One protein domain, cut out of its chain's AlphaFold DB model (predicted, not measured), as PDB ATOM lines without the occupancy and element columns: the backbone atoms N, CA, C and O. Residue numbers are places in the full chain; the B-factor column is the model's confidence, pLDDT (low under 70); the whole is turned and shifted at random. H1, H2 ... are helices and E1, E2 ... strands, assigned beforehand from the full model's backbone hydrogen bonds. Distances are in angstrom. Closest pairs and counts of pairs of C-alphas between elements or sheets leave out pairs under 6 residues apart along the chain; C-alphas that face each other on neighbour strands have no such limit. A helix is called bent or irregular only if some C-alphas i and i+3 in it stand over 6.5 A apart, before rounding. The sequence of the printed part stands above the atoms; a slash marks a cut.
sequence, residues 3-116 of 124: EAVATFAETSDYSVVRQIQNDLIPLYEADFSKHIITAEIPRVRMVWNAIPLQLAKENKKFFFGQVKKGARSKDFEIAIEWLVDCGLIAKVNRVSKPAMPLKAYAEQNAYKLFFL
ATOM      1  N   GLU A   3      20.936 -22.062 -13.922       47.78
ATOM      2  CA  GLU A   3      20.699 -23.510 -13.786       47.78
ATOM      3  C   GLU A   3      21.391 -24.348 -14.857       47.78
ATOM      4  O   GLU A   3      22.187 -25.205 -14.520       47.78
ATOM      5  N   ALA A   4      21.219 -24.053 -16.148       47.28
ATOM      6  CA  ALA A   4      21.832 -24.878 -17.193       47.28
ATOM      7  C   ALA A   4      23.376 -24.891 -17.182       47.28
ATOM      8  O   ALA A   4      23.971 -25.806 -17.737       47.28
ATOM      9  N   VAL A   5      24.040 -23.892 -16.582       50.91
ATOM     10  CA  VAL A   5      25.509 -23.933 -16.399       50.91
ATOM     11  C   VAL A   5      25.902 -24.522 -15.063       50.91
ATOM     12  O   VAL A   5      26.925 -25.188 -15.027       50.91
ATOM     13  N   ALA A   6      25.103 -24.339 -14.011       53.78
ATOM     14  CA  ALA A   6      25.303 -25.062 -12.761       53.78
ATOM     15  C   ALA A   6      25.202 -26.576 -13.009       53.78
ATOM     16  O   ALA A   6      26.131 -27.316 -12.707       53.78
ATOM     17  N   THR A   7      24.159 -27.018 -13.716       50.91
ATOM     18  CA  THR A   7      23.972 -28.422 -14.078       50.91
ATOM     19  C   THR A   7      25.067 -28.921 -15.018       50.91
ATOM     20  O   THR A   7      25.570 -30.018 -14.815       50.91
ATOM     21  N   PHE A   8      25.507 -28.131 -16.007       50.19
ATOM     22  CA  PHE A   8      26.632 -28.523 -16.873       50.19
ATOM     23  C   PHE A   8      27.961 -28.629 -16.109       50.19
ATOM     24  O   PHE A   8      28.723 -29.562 -16.349       50.19
ATOM     25  N   ALA A   9      28.229 -27.700 -15.187       53.34
ATOM     26  CA  ALA A   9      29.426 -27.707 -14.351       53.34
ATOM     27  C   ALA A   9      29.463 -28.914 -13.400       53.34
ATOM     28  O   ALA A   9      30.544 -29.412 -13.106       53.34
ATOM     29  N   GLU A  10      28.300 -29.405 -12.964       50.69
ATOM     30  CA  GLU A  10      28.193 -30.561 -12.069       50.69
ATOM     31  C   GLU A  10      28.118 -31.912 -12.797       50.69
ATOM     32  O   GLU A  10      28.646 -32.899 -12.293       50.69
ATOM     33  N   THR A  11      27.493 -31.988 -13.978       52.34
ATOM     34  CA  THR A  11      27.204 -33.279 -14.642       52.34
ATOM     35  C   THR A  11      27.991 -33.531 -15.925       52.34
ATOM     36  O   THR A  11      28.041 -34.671 -16.377       52.34
ATOM     37  N   SER A  12      28.608 -32.508 -16.539       54.12
ATOM     38  CA  SER A  12      29.193 -32.581 -17.898       54.12
ATOM     39  C   SER A  12      28.241 -33.143 -18.971       54.12
ATOM     40  O   SER A  12      28.672 -33.493 -20.072       54.12
ATOM     41  N   ASP A  13      26.938 -33.212 -18.682       52.03
ATOM     42  CA  ASP A  13      25.957 -33.863 -19.537       52.03
ATOM     43  C   ASP A  13      25.206 -32.826 -20.382       52.03
ATOM     44  O   ASP A  13      24.336 -32.076 -19.924       52.03
ATOM     45  N   TYR A  14      25.550 -32.792 -21.668       55.00
ATOM     46  CA  TYR A  14      24.925 -31.927 -22.668       55.00
ATOM     47  C   TYR A  14      23.424 -32.210 -22.865       55.00
ATOM     48  O   TYR A  14      22.707 -31.359 -23.401       55.00
ATOM     49  N   SER A  15      22.938 -33.377 -22.438       54.72
ATOM     50  CA  SER A  15      21.545 -33.812 -22.585       54.72
ATOM     51  C   SER A  15      20.612 -33.018 -21.671       54.72
ATOM     52  O   SER A  15      19.554 -32.564 -22.105       54.72
ATOM     53  N   VAL A  16      21.041 -32.769 -20.431       55.00
ATOM     54  CA  VAL A  16      20.253 -32.033 -19.431       55.00
ATOM     55  C   VAL A  16      20.179 -30.546 -19.781       55.00
ATOM     56  O   VAL A  16      19.115 -29.932 -19.722       55.00
ATOM     57  N   VAL A  17      21.284 -29.977 -20.271       55.66
ATOM     58  CA  VAL A  17      21.325 -28.605 -20.805       55.66
ATOM     59  C   VAL A  17      20.360 -28.440 -21.976       55.66
ATOM     60  O   VAL A  17      19.669 -27.427 -22.076       55.66
ATOM     61  N   ARG A  18      20.298 -29.441 -22.861       61.66
ATOM     62  CA  ARG A  18      19.392 -29.440 -24.012       61.66
ATOM     63  C   ARG A  18      17.929 -29.542 -23.586       61.66
ATOM     64  O   ARG A  18      17.103 -28.863 -24.186       61.66
ATOM     65  N   GLN A  19      17.618 -30.320 -22.552       63.62
ATOM     66  CA  GLN A  19      16.261 -30.406 -22.011       63.62
ATOM     67  C   GLN A  19      15.807 -29.052 -21.449       63.62
ATOM     68  O   GLN A  19      14.793 -28.523 -21.886       63.62
ATOM     69  N   ILE A  20      16.635 -28.416 -20.615       62.53
ATOM     70  CA  ILE A  20      16.346 -27.084 -20.060       62.53
ATOM     71  C   ILE A  20      16.190 -26.036 -21.177       62.53
ATOM     72  O   ILE A  20      15.321 -25.171 -21.112       62.53
ATOM     73  N   GLN A  21      17.014 -26.097 -22.229       61.44
ATOM     74  CA  GLN A  21      16.859 -25.220 -23.396       61.44
ATOM     75  C   GLN A  21      15.533 -25.460 -24.127       61.44
ATOM     76  O   GLN A  21      14.864 -24.490 -24.479       61.44
ATOM     77  N   ASN A  22      15.141 -26.722 -24.322       65.38
ATOM     78  CA  ASN A  22      13.872 -27.094 -24.947       65.38
ATOM     79  C   ASN A  22      12.659 -26.642 -24.132       65.38
ATOM     80  O   ASN A  22      11.670 -26.236 -24.733       65.38
ATOM     81  N   ASP A  23      12.751 -26.643 -22.804       68.00
ATOM     82  CA  ASP A  23      11.674 -26.180 -21.924       68.00
ATOM     83  C   ASP A  23      11.580 -24.641 -21.882       68.00
ATOM     84  O   ASP A  23      10.492 -24.074 -21.770       68.00
ATOM     85  N   LEU A  24      12.707 -23.937 -22.046       66.69
ATOM     86  CA  LEU A  24      12.743 -22.471 -22.106       66.69
ATOM     87  C   LEU A  24      12.228 -21.915 -23.440       66.69
ATOM     88  O   LEU A  24      11.609 -20.852 -23.457       66.69
ATOM     89  N   ILE A  25      12.474 -22.608 -24.556       66.62
ATOM     90  CA  ILE A  25      12.047 -22.188 -25.900       66.62
ATOM     91  C   ILE A  25      10.554 -21.783 -25.964       66.62
ATOM     92  O   ILE A  25      10.291 -20.649 -26.375       66.62
ATOM     93  N   PRO A  26       9.584 -22.619 -25.542       67.44
ATOM     94  CA  PRO A  26       8.164 -22.276 -25.615       67.44
ATOM     95  C   PRO A  26       7.772 -21.143 -24.657       67.44
ATOM     96  O   PRO A  26       6.850 -20.384 -24.957       67.44
ATOM     97  N   LEU A  27       8.483 -20.985 -23.536       70.31
ATOM     98  CA  LEU A  27       8.245 -19.899 -22.584       70.31
ATOM     99  C   LEU A  27       8.605 -18.533 -23.190       70.31
ATOM    100  O   LEU A  27       7.824 -17.590 -23.086       70.31
ATOM    101  N   TYR A  28       9.747 -18.441 -23.882       67.88
ATOM    102  CA  TYR A  28      10.123 -17.233 -24.628       67.88
ATOM    103  C   TYR A  28       9.186 -16.990 -25.818       67.88
ATOM    104  O   TYR A  28       8.781 -15.857 -26.073       67.88
ATOM    105  N   GLU A  29       8.773 -18.054 -26.510       67.19
ATOM    106  CA  GLU A  29       7.860 -17.970 -27.652       67.19
ATOM    107  C   GLU A  29       6.477 -17.404 -27.289       67.19
ATOM    108  O   GLU A  29       5.869 -16.688 -28.097       67.19
ATOM    109  N   ALA A  30       5.992 -17.688 -26.077       70.81
ATOM    110  CA  ALA A  30       4.767 -17.103 -25.543       70.81
ATOM    111  C   ALA A  30       4.905 -15.588 -25.317       70.81
ATOM    112  O   ALA A  30       3.961 -14.833 -25.569       70.81
ATOM    113  N   ASP A  31       6.086 -15.127 -24.906       69.69
ATOM    114  CA  ASP A  31       6.333 -13.722 -24.587       69.69
ATOM    115  C   ASP A  31       6.568 -12.847 -25.832       69.69
ATOM    116  O   ASP A  31       6.165 -11.684 -25.855       69.69
ATOM    117  N   PHE A  32       7.084 -13.418 -26.930       73.25
ATOM    118  CA  PHE A  32       7.280 -12.693 -28.200       73.25
ATOM    119  C   PHE A  32       6.002 -12.027 -28.716       73.25
ATOM    120  O   PHE A  32       6.048 -10.933 -29.278       73.25
ATOM    121  N   SER A  33       4.853 -12.671 -28.496       67.06
ATOM    122  CA  SER A  33       3.547 -12.199 -28.969       67.06
ATOM    123  C   SER A  33       3.128 -10.832 -28.410       67.06
ATOM    124  O   SER A  33       2.254 -10.188 -28.986       67.06
ATOM    125  N   LYS A  34       3.767 -10.370 -27.328       70.12
ATOM    126  CA  LYS A  34       3.473  -9.087 -26.677       70.12
ATOM    127  C   LYS A  34       4.241  -7.904 -27.272       70.12
ATOM    128  O   LYS A  34       3.835  -6.764 -27.066       70.12
ATOM    129  N   HIS A  35       5.349  -8.156 -27.976       69.31
ATOM    130  CA  HIS A  35       6.354  -7.124 -28.276       69.31
ATOM    131  C   HIS A  35       6.804  -7.061 -29.744       69.31
ATOM    132  O   HIS A  35       7.583  -6.175 -30.096       69.31
ATOM    133  N   ILE A  36       6.323  -7.954 -30.616       72.50
ATOM    134  CA  ILE A  36       6.644  -7.931 -32.049       72.50
ATOM    135  C   ILE A  36       5.393  -7.796 -32.918       72.50
ATOM    136  O   ILE A  36       4.307  -8.253 -32.567       72.50
ATOM    137  N   ILE A  37       5.569  -7.203 -34.100       73.31
ATOM    138  CA  ILE A  37       4.568  -7.207 -35.168       73.31
ATOM    139  C   ILE A  37       4.190  -8.661 -35.476       73.31
ATOM    140  O   ILE A  37       5.049  -9.476 -35.817       73.31
ATOM    141  N   THR A  38       2.897  -8.976 -35.412       72.94
ATOM    142  CA  THR A  38       2.360 -10.342 -35.539       72.94
ATOM    143  C   THR A  38       2.854 -11.085 -36.786       72.94
ATOM    144  O   THR A  38       3.052 -12.297 -36.749       72.94
ATOM    145  N   ALA A  39       3.111 -10.365 -37.883       78.75
ATOM    146  CA  ALA A  39       3.619 -10.926 -39.135       78.75
ATOM    147  C   ALA A  39       5.055 -11.485 -39.049       78.75
ATOM    148  O   ALA A  39       5.395 -12.394 -39.809       78.75
ATOM    149  N   GLU A  40       5.887 -10.997 -38.123       82.81
ATOM    150  CA  GLU A  40       7.274 -11.455 -37.959       82.81
ATOM    151  C   GLU A  40       7.403 -12.593 -36.931       82.81
ATOM    152  O   GLU A  40       8.400 -13.319 -36.958       82.81
ATOM    153  N   ILE A  41       6.375 -12.836 -36.098       83.00
ATOM    154  CA  ILE A  41       6.345 -13.930 -35.104       83.00
ATOM    155  C   ILE A  41       6.755 -15.280 -35.717       83.00
ATOM    156  O   ILE A  41       7.625 -15.947 -35.148       83.00
ATOM    157  N   PRO A  42       6.210 -15.713 -36.874       86.00
ATOM    158  CA  PRO A  42       6.585 -16.999 -37.452       86.00
ATOM    159  C   PRO A  42       8.064 -17.048 -37.845       86.00
ATOM    160  O   PRO A  42       8.722 -18.062 -37.637       86.00
ATOM    161  N   ARG A  43       8.621 -15.952 -38.375       88.31
ATOM    162  CA  ARG A  43      10.032 -15.890 -38.784       88.31
ATOM    163  C   ARG A  43      10.966 -15.901 -37.582       88.31
ATOM    164  O   ARG A  43      11.964 -16.617 -37.612       88.31
ATOM    165  N   VAL A  44      10.612 -15.180 -36.518       88.12
ATOM    166  CA  VAL A  44      11.336 -15.213 -35.242       88.12
ATOM    167  C   VAL A  44      11.376 -16.630 -34.688       88.12
ATOM    168  O   VAL A  44      12.460 -17.136 -34.405       88.12
ATOM    169  N   ARG A  45      10.232 -17.321 -34.640       86.00
ATOM    170  CA  ARG A  45      10.148 -18.723 -34.197       86.00
ATOM    171  C   ARG A  45      11.019 -19.650 -35.039       86.00
ATOM    172  O   ARG A  45      11.698 -20.526 -34.507       86.00
ATOM    173  N   MET A  46      11.033 -19.457 -36.354       88.50
ATOM    174  CA  MET A  46      11.866 -20.256 -37.254       88.50
ATOM    175  C   MET A  46      13.363 -20.047 -37.001       88.50
ATOM    176  O   MET A  46      14.110 -21.023 -36.941       88.50
ATOM    177  N   VAL A  47      13.807 -18.799 -36.828       89.06
ATOM    178  CA  VAL A  47      15.205 -18.489 -36.494       89.06
ATOM    179  C   VAL A  47      15.560 -19.077 -35.131       89.06
ATOM    180  O   VAL A  47      16.552 -19.793 -35.023       89.06
ATOM    181  N   TRP A  48      14.719 -18.837 -34.126       86.38
ATOM    182  CA  TRP A  48      14.889 -19.295 -32.750       86.38
ATOM    183  C   TRP A  48      15.111 -20.810 -32.662       86.38
ATOM    184  O   TRP A  48      16.126 -21.263 -32.135       86.38
ATOM    185  N   ASN A  49      14.229 -21.594 -33.286       84.31
ATOM    186  CA  ASN A  49      14.325 -23.055 -33.308       84.31
ATOM    187  C   ASN A  49      15.511 -23.574 -34.139       84.31
ATOM    188  O   ASN A  49      16.037 -24.659 -33.883       84.31
ATOM    189  N   ALA A  50      15.967 -22.811 -35.134       87.00
ATOM    190  CA  ALA A  50      17.083 -23.213 -35.980       87.00
ATOM    191  C   ALA A  50      18.460 -22.988 -35.337       87.00
ATOM    192  O   ALA A  50      19.404 -23.690 -35.700       87.00
ATOM    193  N   ILE A  51      18.597 -22.045 -34.399       85.50
ATOM    194  CA  ILE A  51      19.867 -21.753 -33.709       85.50
ATOM    195  C   ILE A  51      20.493 -23.014 -33.085       85.50
ATOM    196  O   ILE A  51      21.610 -23.358 -33.484       85.50
ATOM    197  N   PRO A  52      19.826 -23.761 -32.180       78.81
ATOM    198  CA  PRO A  52      20.446 -24.920 -31.534       78.81
ATOM    199  C   PRO A  52      20.759 -26.039 -32.535       78.81
ATOM    200  O   PRO A  52      21.829 -26.646 -32.479       78.81
ATOM    201  N   LEU A  53      19.871 -26.267 -33.510       81.56
ATOM    202  CA  LEU A  53      20.053 -27.275 -34.559       81.56
ATOM    203  C   LEU A  53      21.256 -26.977 -35.457       81.56
ATOM    204  O   LEU A  53      21.939 -27.893 -35.913       81.56
ATOM    205  N   GLN A  54      21.513 -25.701 -35.740       83.75
ATOM    206  CA  GLN A  54      22.637 -25.294 -36.574       83.75
ATOM    207  C   GLN A  54      23.950 -25.200 -35.804       83.75
ATOM    208  O   GLN A  54      24.992 -25.436 -36.412       83.75
ATOM    209  N   LEU A  55      23.908 -24.898 -34.503       77.62
ATOM    210  CA  LEU A  55      25.078 -24.941 -33.623       77.62
ATOM    211  C   LEU A  55      25.548 -26.373 -33.349       77.62
ATOM    212  O   LEU A  55      26.748 -26.598 -33.234       77.62
ATOM    213  N   ALA A  56      24.626 -27.338 -33.292       74.81
ATOM    214  CA  ALA A  56      24.957 -28.758 -33.160       74.81
ATOM    215  C   ALA A  56      25.632 -29.345 -34.414       74.81
ATOM    216  O   ALA A  56      26.236 -30.411 -34.350       74.81
ATOM    217  N   LYS A  57      25.519 -28.668 -35.561       76.25
ATOM    218  CA  LYS A  57      26.173 -29.055 -36.812       76.25
ATOM    219  C   LYS A  57      27.483 -28.284 -36.970       76.25
ATOM    220  O   LYS A  57      27.568 -27.113 -36.612       76.25
ATOM    221  N   GLU A  58      28.470 -28.877 -37.634       71.31
ATOM    222  CA  GLU A  58      29.761 -28.235 -37.949       71.31
ATOM    223  C   GLU A  58      29.669 -27.164 -39.062       71.31
ATOM    224  O   GLU A  58      30.579 -26.960 -39.869       71.31
ATOM    225  N   ASN A  59      28.555 -26.433 -39.133       77.00
ATOM    226  CA  ASN A  59      28.381 -25.362 -40.102       77.00
ATOM    227  C   ASN A  59      29.279 -24.170 -39.743       77.00
ATOM    228  O   ASN A  59      29.360 -23.734 -38.592       77.00
ATOM    229  N   LYS A  60      29.928 -23.577 -40.753       77.50
ATOM    230  CA  LYS A  60      30.773 -22.378 -40.583       77.50
ATOM    231  C   LYS A  60      29.969 -21.072 -40.510       77.50
ATOM    232  O   LYS A  60      30.488 -20.080 -40.012       77.50
ATOM    233  N   LYS A  61      28.719 -21.076 -40.982       83.00
ATOM    234  CA  LYS A  61      27.797 -19.929 -40.996       83.00
ATOM    235  C   LYS A  61      26.358 -20.385 -40.779       83.00
ATOM    236  O   LYS A  61      26.037 -21.538 -41.067       83.00
ATOM    237  N   PHE A  62      25.503 -19.469 -40.340       85.25
ATOM    238  CA  PHE A  62      24.067 -19.682 -40.268       85.25
ATOM    239  C   PHE A  62      23.495 -19.878 -41.680       85.25
ATOM    240  O   PHE A  62      23.776 -19.108 -42.601       85.25
ATOM    241  N   PHE A  63      22.736 -20.951 -41.874       85.94
ATOM    242  CA  PHE A  63      22.288 -21.421 -43.175       85.94
ATOM    243  C   PHE A  63      20.765 -21.330 -43.299       85.94
ATOM    244  O   PHE A  63      20.025 -22.222 -42.890       85.94
ATOM    245  N   PHE A  64      20.290 -20.256 -43.927       86.19
ATOM    246  CA  PHE A  64      18.859 -19.966 -44.102       86.19
ATOM    247  C   PHE A  64      18.089 -21.039 -44.874       86.19
ATOM    248  O   PHE A  64      16.933 -21.303 -44.560       86.19
ATOM    249  N   GLY A  65      18.743 -21.727 -45.814       83.62
ATOM    250  CA  GLY A  65      18.128 -22.828 -46.556       83.62
ATOM    251  C   GLY A  65      17.723 -24.024 -45.683       83.62
ATOM    252  O   GLY A  65      16.837 -24.775 -46.075       83.62
ATOM    253  N   GLN A  66      18.340 -24.190 -44.503       83.31
ATOM    254  CA  GLN A  66      17.960 -25.206 -43.510       83.31
ATOM    255  C   GLN A  66      16.807 -24.738 -42.614       83.31
ATOM    256  O   GLN A  66      16.138 -25.571 -42.014       83.31
ATOM    257  N   VAL A  67      16.571 -23.427 -42.532       85.56
ATOM    258  CA  VAL A  67      15.436 -22.838 -41.809       85.56
ATOM    259  C   VAL A  67      14.170 -22.938 -42.658       85.56
ATOM    260  O   VAL A  67      13.120 -23.361 -42.186       85.56
ATOM    261  N   LYS A  68      14.272 -22.572 -43.940       86.12
ATOM    262  CA  LYS A  68      13.201 -22.699 -44.932       86.12
ATOM    263  C   LYS A  68      13.809 -22.898 -46.313       86.12
ATOM    264  O   LYS A  68      14.690 -22.143 -46.727       86.12
ATOM    265  N   LYS A  69      13.314 -23.890 -47.054       84.94
ATOM    266  CA  LYS A  69      13.788 -24.169 -48.416       84.94
ATOM    267  C   LYS A  69      13.629 -22.920 -49.294       84.94
ATOM    268  O   LYS A  69      12.543 -22.354 -49.374       84.94
ATOM    269  N   GLY A  70      14.720 -22.503 -49.937       84.62
ATOM    270  CA  GLY A  70      14.759 -21.330 -50.819       84.62
ATOM    271  C   GLY A  70      14.840 -19.974 -50.112       84.62
ATOM    272  O   GLY A  70      14.887 -18.954 -50.793       84.62
ATOM    273  N   ALA A  71      14.879 -19.937 -48.778       87.56
ATOM    274  CA  ALA A  71      14.941 -18.673 -48.062       87.56
ATOM    275  C   ALA A  71      16.337 -18.042 -48.083       87.56
ATOM    276  O   ALA A  71      17.370 -18.722 -48.080       87.56
ATOM    277  N   ARG A  72      16.346 -16.712 -48.090       85.00
ATOM    278  CA  ARG A  72      17.531 -15.859 -48.119       85.00
ATOM    279  C   ARG A  72      17.688 -15.123 -46.794       85.00
ATOM    280  O   ARG A  72      16.745 -14.994 -46.022       85.00
ATOM    281  N   SER A  73      18.886 -14.591 -46.559       83.44
ATOM    282  CA  SER A  73      19.190 -13.816 -45.346       83.44
ATOM    283  C   SER A  73      18.194 -12.676 -45.116       83.44
ATOM    284  O   SER A  73      17.722 -12.493 -44.002       83.44
ATOM    285  N   LYS A  74      17.819 -11.970 -46.191       85.94
ATOM    286  CA  LYS A  74      16.876 -10.844 -46.155       85.94
ATOM    287  C   LYS A  74      15.484 -11.231 -45.640       85.94
ATOM    288  O   LYS A  74      14.811 -10.404 -45.042       85.94
ATOM    289  N   ASP A  75      15.062 -12.483 -45.830       86.81
ATOM    290  CA  ASP A  75      13.744 -12.952 -45.376       86.81
ATOM    291  C   ASP A  75      13.657 -13.071 -43.846       86.81
ATOM    292  O   ASP A  75      12.560 -13.151 -43.299       86.81
ATOM    293  N   PHE A  76      14.803 -13.108 -43.158       89.62
ATOM    294  CA  PHE A  76      14.905 -13.282 -41.708       89.62
ATOM    295  C   PHE A  76      15.684 -12.159 -41.019       89.62
ATOM    296  O   PHE A  76      15.922 -12.243 -39.819       89.62
ATOM    297  N   GLU A  77      16.096 -11.128 -41.755       88.69
ATOM    298  CA  GLU A  77      16.919 -10.031 -41.238       88.69
ATOM    299  C   GLU A  77      16.217  -9.307 -40.087       88.69
ATOM    300  O   GLU A  77      16.749  -9.287 -38.983       88.69
ATOM    301  N   ILE A  78      14.970  -8.880 -40.303       88.44
ATOM    302  CA  ILE A  78      14.132  -8.218 -39.289       88.44
ATOM    303  C   ILE A  78      13.951  -9.107 -38.050       88.44
ATOM    304  O   ILE A  78      14.069  -8.647 -36.919       88.44
ATOM    305  N   ALA A  79      13.697 -10.401 -38.253       89.06
ATOM    306  CA  ALA A  79      13.518 -11.351 -37.158       89.06
ATOM    307  C   ALA A  79      14.804 -11.551 -36.335       89.06
ATOM    308  O   ALA A  79      14.744 -11.692 -35.115       89.06
ATOM    309  N   ILE A  80      15.968 -11.573 -36.992       89.31
ATOM    310  CA  ILE A  80      17.272 -11.688 -36.328       89.31
ATOM    311  C   ILE A  80      17.602 -10.404 -35.574       89.31
ATOM    312  O   ILE A  80      18.042 -10.495 -34.433       89.31
ATOM    313  N   GLU A  81      17.401  -9.240 -36.190       88.38
ATOM    314  CA  GLU A  81      17.634  -7.941 -35.551       88.38
ATOM    315  C   GLU A  81      16.770  -7.787 -34.308       88.38
ATOM    316  O   GLU A  81      17.304  -7.526 -33.239       88.38
ATOM    317  N   TRP A  82      15.480  -8.113 -34.396       87.62
ATOM    318  CA  TRP A  82      14.590  -8.075 -33.241       87.62
ATOM    319  C   TRP A  82      15.074  -8.976 -32.092       87.62
ATOM    320  O   TRP A  82      15.118  -8.551 -30.942       87.62
ATOM    321  N   LEU A  83      15.507 -10.208 -32.390       85.75
ATOM    322  CA  LEU A  83      16.052 -11.114 -31.370       85.75
ATOM    323  C   LEU A  83      17.363 -10.597 -30.745       85.75
ATOM    324  O   LEU A  83      17.639 -10.894 -29.578       85.75
ATOM    325  N   VAL A  84      18.179  -9.867 -31.511       87.50
ATOM    326  CA  VAL A  84      19.403  -9.214 -31.020       87.50
ATOM    327  C   VAL A  84      19.055  -8.011 -30.145       87.50
ATOM    328  O   VAL A  84      19.612  -7.886 -29.057       87.50
ATOM    329  N   ASP A  85      18.105  -7.180 -30.572       84.75
ATOM    330  CA  ASP A  85      17.655  -5.984 -29.852       84.75
ATOM    331  C   ASP A  85      16.970  -6.342 -28.528       84.75
ATOM    332  O   ASP A  85      17.189  -5.685 -27.512       84.75
ATOM    333  N   CYS A  86      16.217  -7.446 -28.496       80.94
ATOM    334  CA  CYS A  86      15.679  -8.014 -27.258       80.94
ATOM    335  C   CYS A  86      16.758  -8.615 -26.338       80.94
ATOM    336  O   CYS A  86      16.437  -9.083 -25.247       80.94
ATOM    337  N   GLY A  87      18.025  -8.659 -26.765       79.25
ATOM    338  CA  GLY A  87      19.125  -9.231 -25.990       79.25
ATOM    339  C   GLY A  87      19.037 -10.750 -25.823       79.25
ATOM    340  O   GLY A  87      19.667 -11.308 -24.926       79.25
ATOM    341  N   LEU A  88      18.261 -11.435 -26.668       82.44
ATOM    342  CA  LEU A  88      18.032 -12.878 -26.565       82.44
ATOM    343  C   LEU A  88      19.084 -13.685 -27.330       82.44
ATOM    344  O   LEU A  88      19.419 -14.808 -26.944       82.44
ATOM    345  N   ILE A  89      19.625 -13.121 -28.414       86.25
ATOM    346  CA  ILE A  89      20.670 -13.759 -29.220       86.25
ATOM    347  C   ILE A  89      21.812 -12.789 -29.535       86.25
ATOM    348  O   ILE A  89      21.608 -11.595 -29.711       86.25
ATOM    349  N   ALA A  90      23.023 -13.318 -29.672       86.38
ATOM    350  CA  ALA A  90      24.179 -12.600 -30.187       86.38
ATOM    351  C   ALA A  90      24.469 -13.028 -31.628       86.38
ATOM    352  O   ALA A  90      24.599 -14.219 -31.931       86.38
ATOM    353  N   LYS A  91      24.639 -12.040 -32.511       88.19
ATOM    354  CA  LYS A  91      25.141 -12.229 -33.875       88.19
ATOM    355  C   LYS A  91      26.659 -12.052 -33.888       88.19
ATOM    356  O   LYS A  91      27.165 -10.961 -33.643       88.19
ATOM    357  N   VAL A  92      27.388 -13.124 -34.193       85.38
ATOM    358  CA  VAL A  92      28.856 -13.120 -34.258       85.38
ATOM    359  C   VAL A  92      29.295 -13.307 -35.701       85.38
ATOM    360  O   VAL A  92      29.171 -14.393 -36.273       85.38
ATOM    361  N   ASN A  93      29.812 -12.232 -36.291       84.75
ATOM    362  CA  ASN A  93      30.312 -12.239 -37.660       84.75
ATOM    363  C   ASN A  93      31.693 -12.896 -37.729       84.75
ATOM    364  O   ASN A  93      32.554 -12.681 -36.874       84.75
ATOM    365  N   ARG A  94      31.919 -13.674 -38.786       81.62
ATOM    366  CA  ARG A  94      33.242 -14.166 -39.145       81.62
ATOM    367  C   ARG A  94      34.097 -12.981 -39.571       81.62
ATOM    368  O   ARG A  94      33.636 -12.102 -40.291       81.62
ATOM    369  N   VAL A  95      35.354 -12.990 -39.153       79.00
ATOM    370  CA  VAL A  95      36.327 -11.981 -39.555       79.00
ATOM    371  C   VAL A  95      37.221 -12.567 -40.647       79.00
ATOM    372  O   VAL A  95      37.743 -13.672 -40.497       79.00
ATOM    373  N   SER A  96      37.375 -11.843 -41.753       75.94
ATOM    374  CA  SER A  96      38.207 -12.246 -42.897       75.94
ATOM    375  C   SER A  96      39.706 -12.186 -42.583       75.94
ATOM    376  O   SER A  96      40.480 -12.994 -43.097       75.94
ATOM    377  N   LYS A  97      40.115 -11.254 -41.714       75.44
ATOM    378  CA  LYS A  97      41.484 -11.101 -41.208       75.44
ATOM    379  C   LYS A  97      41.458 -10.741 -39.721       75.44
ATOM    380  O   LYS A  97      40.733  -9.820 -39.351       75.44
ATOM    381  N   PRO A  98      42.257 -11.398 -38.865       71.75
ATOM    382  CA  PRO A  98      42.375 -11.041 -37.454       71.75
ATOM    383  C   PRO A  98      43.271  -9.801 -37.299       71.75
ATOM    384  O   PRO A  98      44.402  -9.890 -36.834       71.75
ATOM    385  N   ALA A  99      42.789  -8.647 -37.753       72.62
ATOM    386  CA  ALA A  99      43.483  -7.368 -37.664       72.62
ATOM    387  C   ALA A  99      42.568  -6.311 -37.039       72.62
ATOM    388  O   ALA A  99      41.341  -6.385 -37.140       72.62
ATOM    389  N   MET A 100      43.171  -5.332 -36.367       69.25
ATOM    390  CA  MET A 100      42.431  -4.271 -35.694       69.25
ATOM    391  C   MET A 100      42.130  -3.110 -36.650       69.25
ATOM    392  O   MET A 100      43.013  -2.715 -37.409       69.25
ATOM    393  N   PRO A 101      40.913  -2.534 -36.599       76.50
ATOM    394  CA  PRO A 101      39.767  -2.958 -35.792       76.50
ATOM    395  C   PRO A 101      39.031  -4.161 -36.417       76.50
ATOM    396  O   PRO A 101      38.695  -4.138 -37.599       76.50
ATOM    397  N   LEU A 102      38.675  -5.171 -35.609       67.44
ATOM    398  CA  LEU A 102      37.989  -6.397 -36.074       67.44
ATOM    399  C   LEU A 102      36.705  -6.119 -36.875       67.44
ATOM    400  O   LEU A 102      36.367  -6.866 -37.791       67.44
ATOM    401  N   LYS A 103      36.006  -5.019 -36.561       70.62
ATOM    402  CA  LYS A 103      34.798  -4.582 -37.278       70.62
ATOM    403  C   LYS A 103      35.052  -4.309 -38.764       70.62
ATOM    404  O   LYS A 103      34.172  -4.589 -39.567       70.62
ATOM    405  N   ALA A 104      36.236  -3.811 -39.134       73.94
ATOM    406  CA  ALA A 104      36.574  -3.499 -40.526       73.94
ATOM    407  C   ALA A 104      36.715  -4.753 -41.403       73.94
ATOM    408  O   ALA A 104      36.602  -4.674 -42.622       73.94
ATOM    409  N   TYR A 105      36.933  -5.914 -40.783       74.44
ATOM    410  CA  TYR A 105      37.151  -7.183 -41.472       74.44
ATOM    411  C   TYR A 105      35.987  -8.167 -41.292       74.44
ATOM    412  O   TYR A 105      36.091  -9.311 -41.745       74.44
ATOM    413  N   ALA A 106      34.901  -7.752 -40.633       77.38
ATOM    414  CA  ALA A 106      33.725  -8.577 -40.380       77.38
ATOM    415  C   ALA A 106      32.908  -8.815 -41.662       77.38
ATOM    416  O   ALA A 106      32.471  -7.882 -42.334       77.38
ATOM    417  N   GLU A 107      32.649 -10.080 -41.974       79.00
ATOM    418  CA  GLU A 107      31.812 -10.488 -43.097       79.00
ATOM    419  C   GLU A 107      30.329 -10.466 -42.698       79.00
ATOM    420  O   GLU A 107      29.868 -11.291 -41.910       79.00
ATOM    421  N   GLN A 108      29.549  -9.560 -43.293       75.31
ATOM    422  CA  GLN A 108      28.116  -9.407 -42.987       75.31
ATOM    423  C   GLN A 108      27.271 -10.634 -43.370       75.31
ATOM    424  O   GLN A 108      26.250 -10.905 -42.743       75.31
ATOM    425  N   ASN A 109      27.714 -11.403 -44.371       74.44
ATOM    426  CA  ASN A 109      27.011 -12.583 -44.893       74.44
ATOM    427  C   ASN A 109      27.483 -13.912 -44.277       74.44
ATOM    428  O   ASN A 109      26.957 -14.977 -44.617       74.44
ATOM    429  N   ALA A 110      28.497 -13.878 -43.411       82.56
ATOM    430  CA  ALA A 110      29.057 -15.064 -42.781       82.56
ATOM    431  C   ALA A 110      29.097 -14.858 -41.270       82.56
ATOM    432  O   ALA A 110      30.055 -14.324 -40.727       82.56
ATOM    433  N   TYR A 111      28.050 -15.307 -40.587       85.94
ATOM    434  CA  TYR A 111      27.930 -15.177 -39.141       85.94
ATOM    435  C   TYR A 111      27.303 -16.410 -38.515       85.94
ATOM    436  O   TYR A 111      26.673 -17.221 -39.196       85.94
ATOM    437  N   LYS A 112      27.482 -16.545 -37.206       87.50
ATOM    438  CA  LYS A 112      26.771 -17.507 -36.367       87.50
ATOM    439  C   LYS A 112      25.885 -16.753 -35.384       87.50
ATOM    440  O   LYS A 112      26.205 -15.636 -34.980       87.50
ATOM    441  N   LEU A 113      24.765 -17.371 -35.039       87.06
ATOM    442  CA  LEU A 113      23.843 -16.883 -34.022       87.06
ATOM    443  C   LEU A 113      24.013 -17.746 -32.776       87.06
ATOM    444  O   LEU A 113      24.094 -18.970 -32.883       87.06
ATOM    445  N   PHE A 114      24.067 -17.107 -31.616       83.06
ATOM    446  CA  PHE A 114      24.205 -17.767 -30.322       83.06
ATOM    447  C   PHE A 114      23.131 -17.247 -29.381       83.06
ATOM    448  O   PHE A 114      22.834 -16.059 -29.414       83.06
ATOM    449  N   PHE A 115      22.578 -18.095 -28.515       80.56
ATOM    450  CA  PHE A 115      21.734 -17.596 -27.435       80.56
ATOM    451  C   PHE A 115      22.580 -16.768 -26.472       80.56
ATOM    452  O   PHE A 115      23.594 -17.247 -25.955       80.56
ATOM    453  N   LEU A 116      22.158 -15.530 -26.224       71.75
ATOM    454  CA  LEU A 116      22.688 -14.770 -25.110       71.75
ATOM    455  C   LEU A 116      22.164 -15.447 -23.856       71.75
ATOM    456  O   LEU A 116      20.963 -15.617 -23.640       71.75
TER     457      LEU A 116
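This is residues 3 to 116 of the 124 residues of an uncharacterized protein of Megasphaera sp. NM10 (UniProt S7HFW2). Helix H3 lies in the middle of a model with H2, backed by H1, on one side, H4 on the opposite side and H5 across it, while a two-stranded ribbon, E1 and E2, runs from beside H3 and H5 to H6 at its far end. The printed part has 114 residues, with six named helices and two named strands that follow along the chain as H1 H2 H3 H4 H5 E1 H6 E2; its class is mixed, helices and strands, and the sheet E1 - E2 is antiparallel. It is compact, with a radius of gyration of the C-alphas of 15.4 A and spans of 38 by 37 by 26 A.

H1, residues 3 to 11, begins at C-alpha 3 (20.699, -23.510, -13.786). H2, residues 14 to 32, is 26.7 A long. H3, residues 41 to 55, is 21.8 A long and only just irregular: C-alphas 49 and 52 are 6.6 A apart. H4 holds residues 64 to 67 and H5 residues 77 to 85. E1, residues 89 to 95, spans 18.8 A. H6 holds residues 102 to 105. E2, residues 106 to 115, spans 19.8 A, bends by 94 degrees at residue 109 and ends at C-alpha 115 (21.734, -17.596, -27.435).

The hub H3 touches H2, opposite ways at a shallow tilt of 13 degrees, closest at the C-alphas of Glu 29 and Arg 45, 7.0 A; H2 and H3 are a helical hairpin. H1 and H2 are another, at 5 degrees. H3 touches H5, about perpendicular at 77 degrees. The closest C-alphas of H3 and H4, which touch, are Ala 50 and Val 67, 6.1 A. Between E1 and E2, N 92 and O 112 are within hydrogen-bond range, 2.9 A. Every O i to N i+4 pair is in range in H1 and H5, 12 of 15 in H2 and 9 of 11 in H3; H4 and H6 are too short for one.

The farthest C-alphas, Glu 10 and Gly 70, are 42.0 A apart. The printed part has no cut and no long link. Confidence is low in 31 residues, among them 3 to 26.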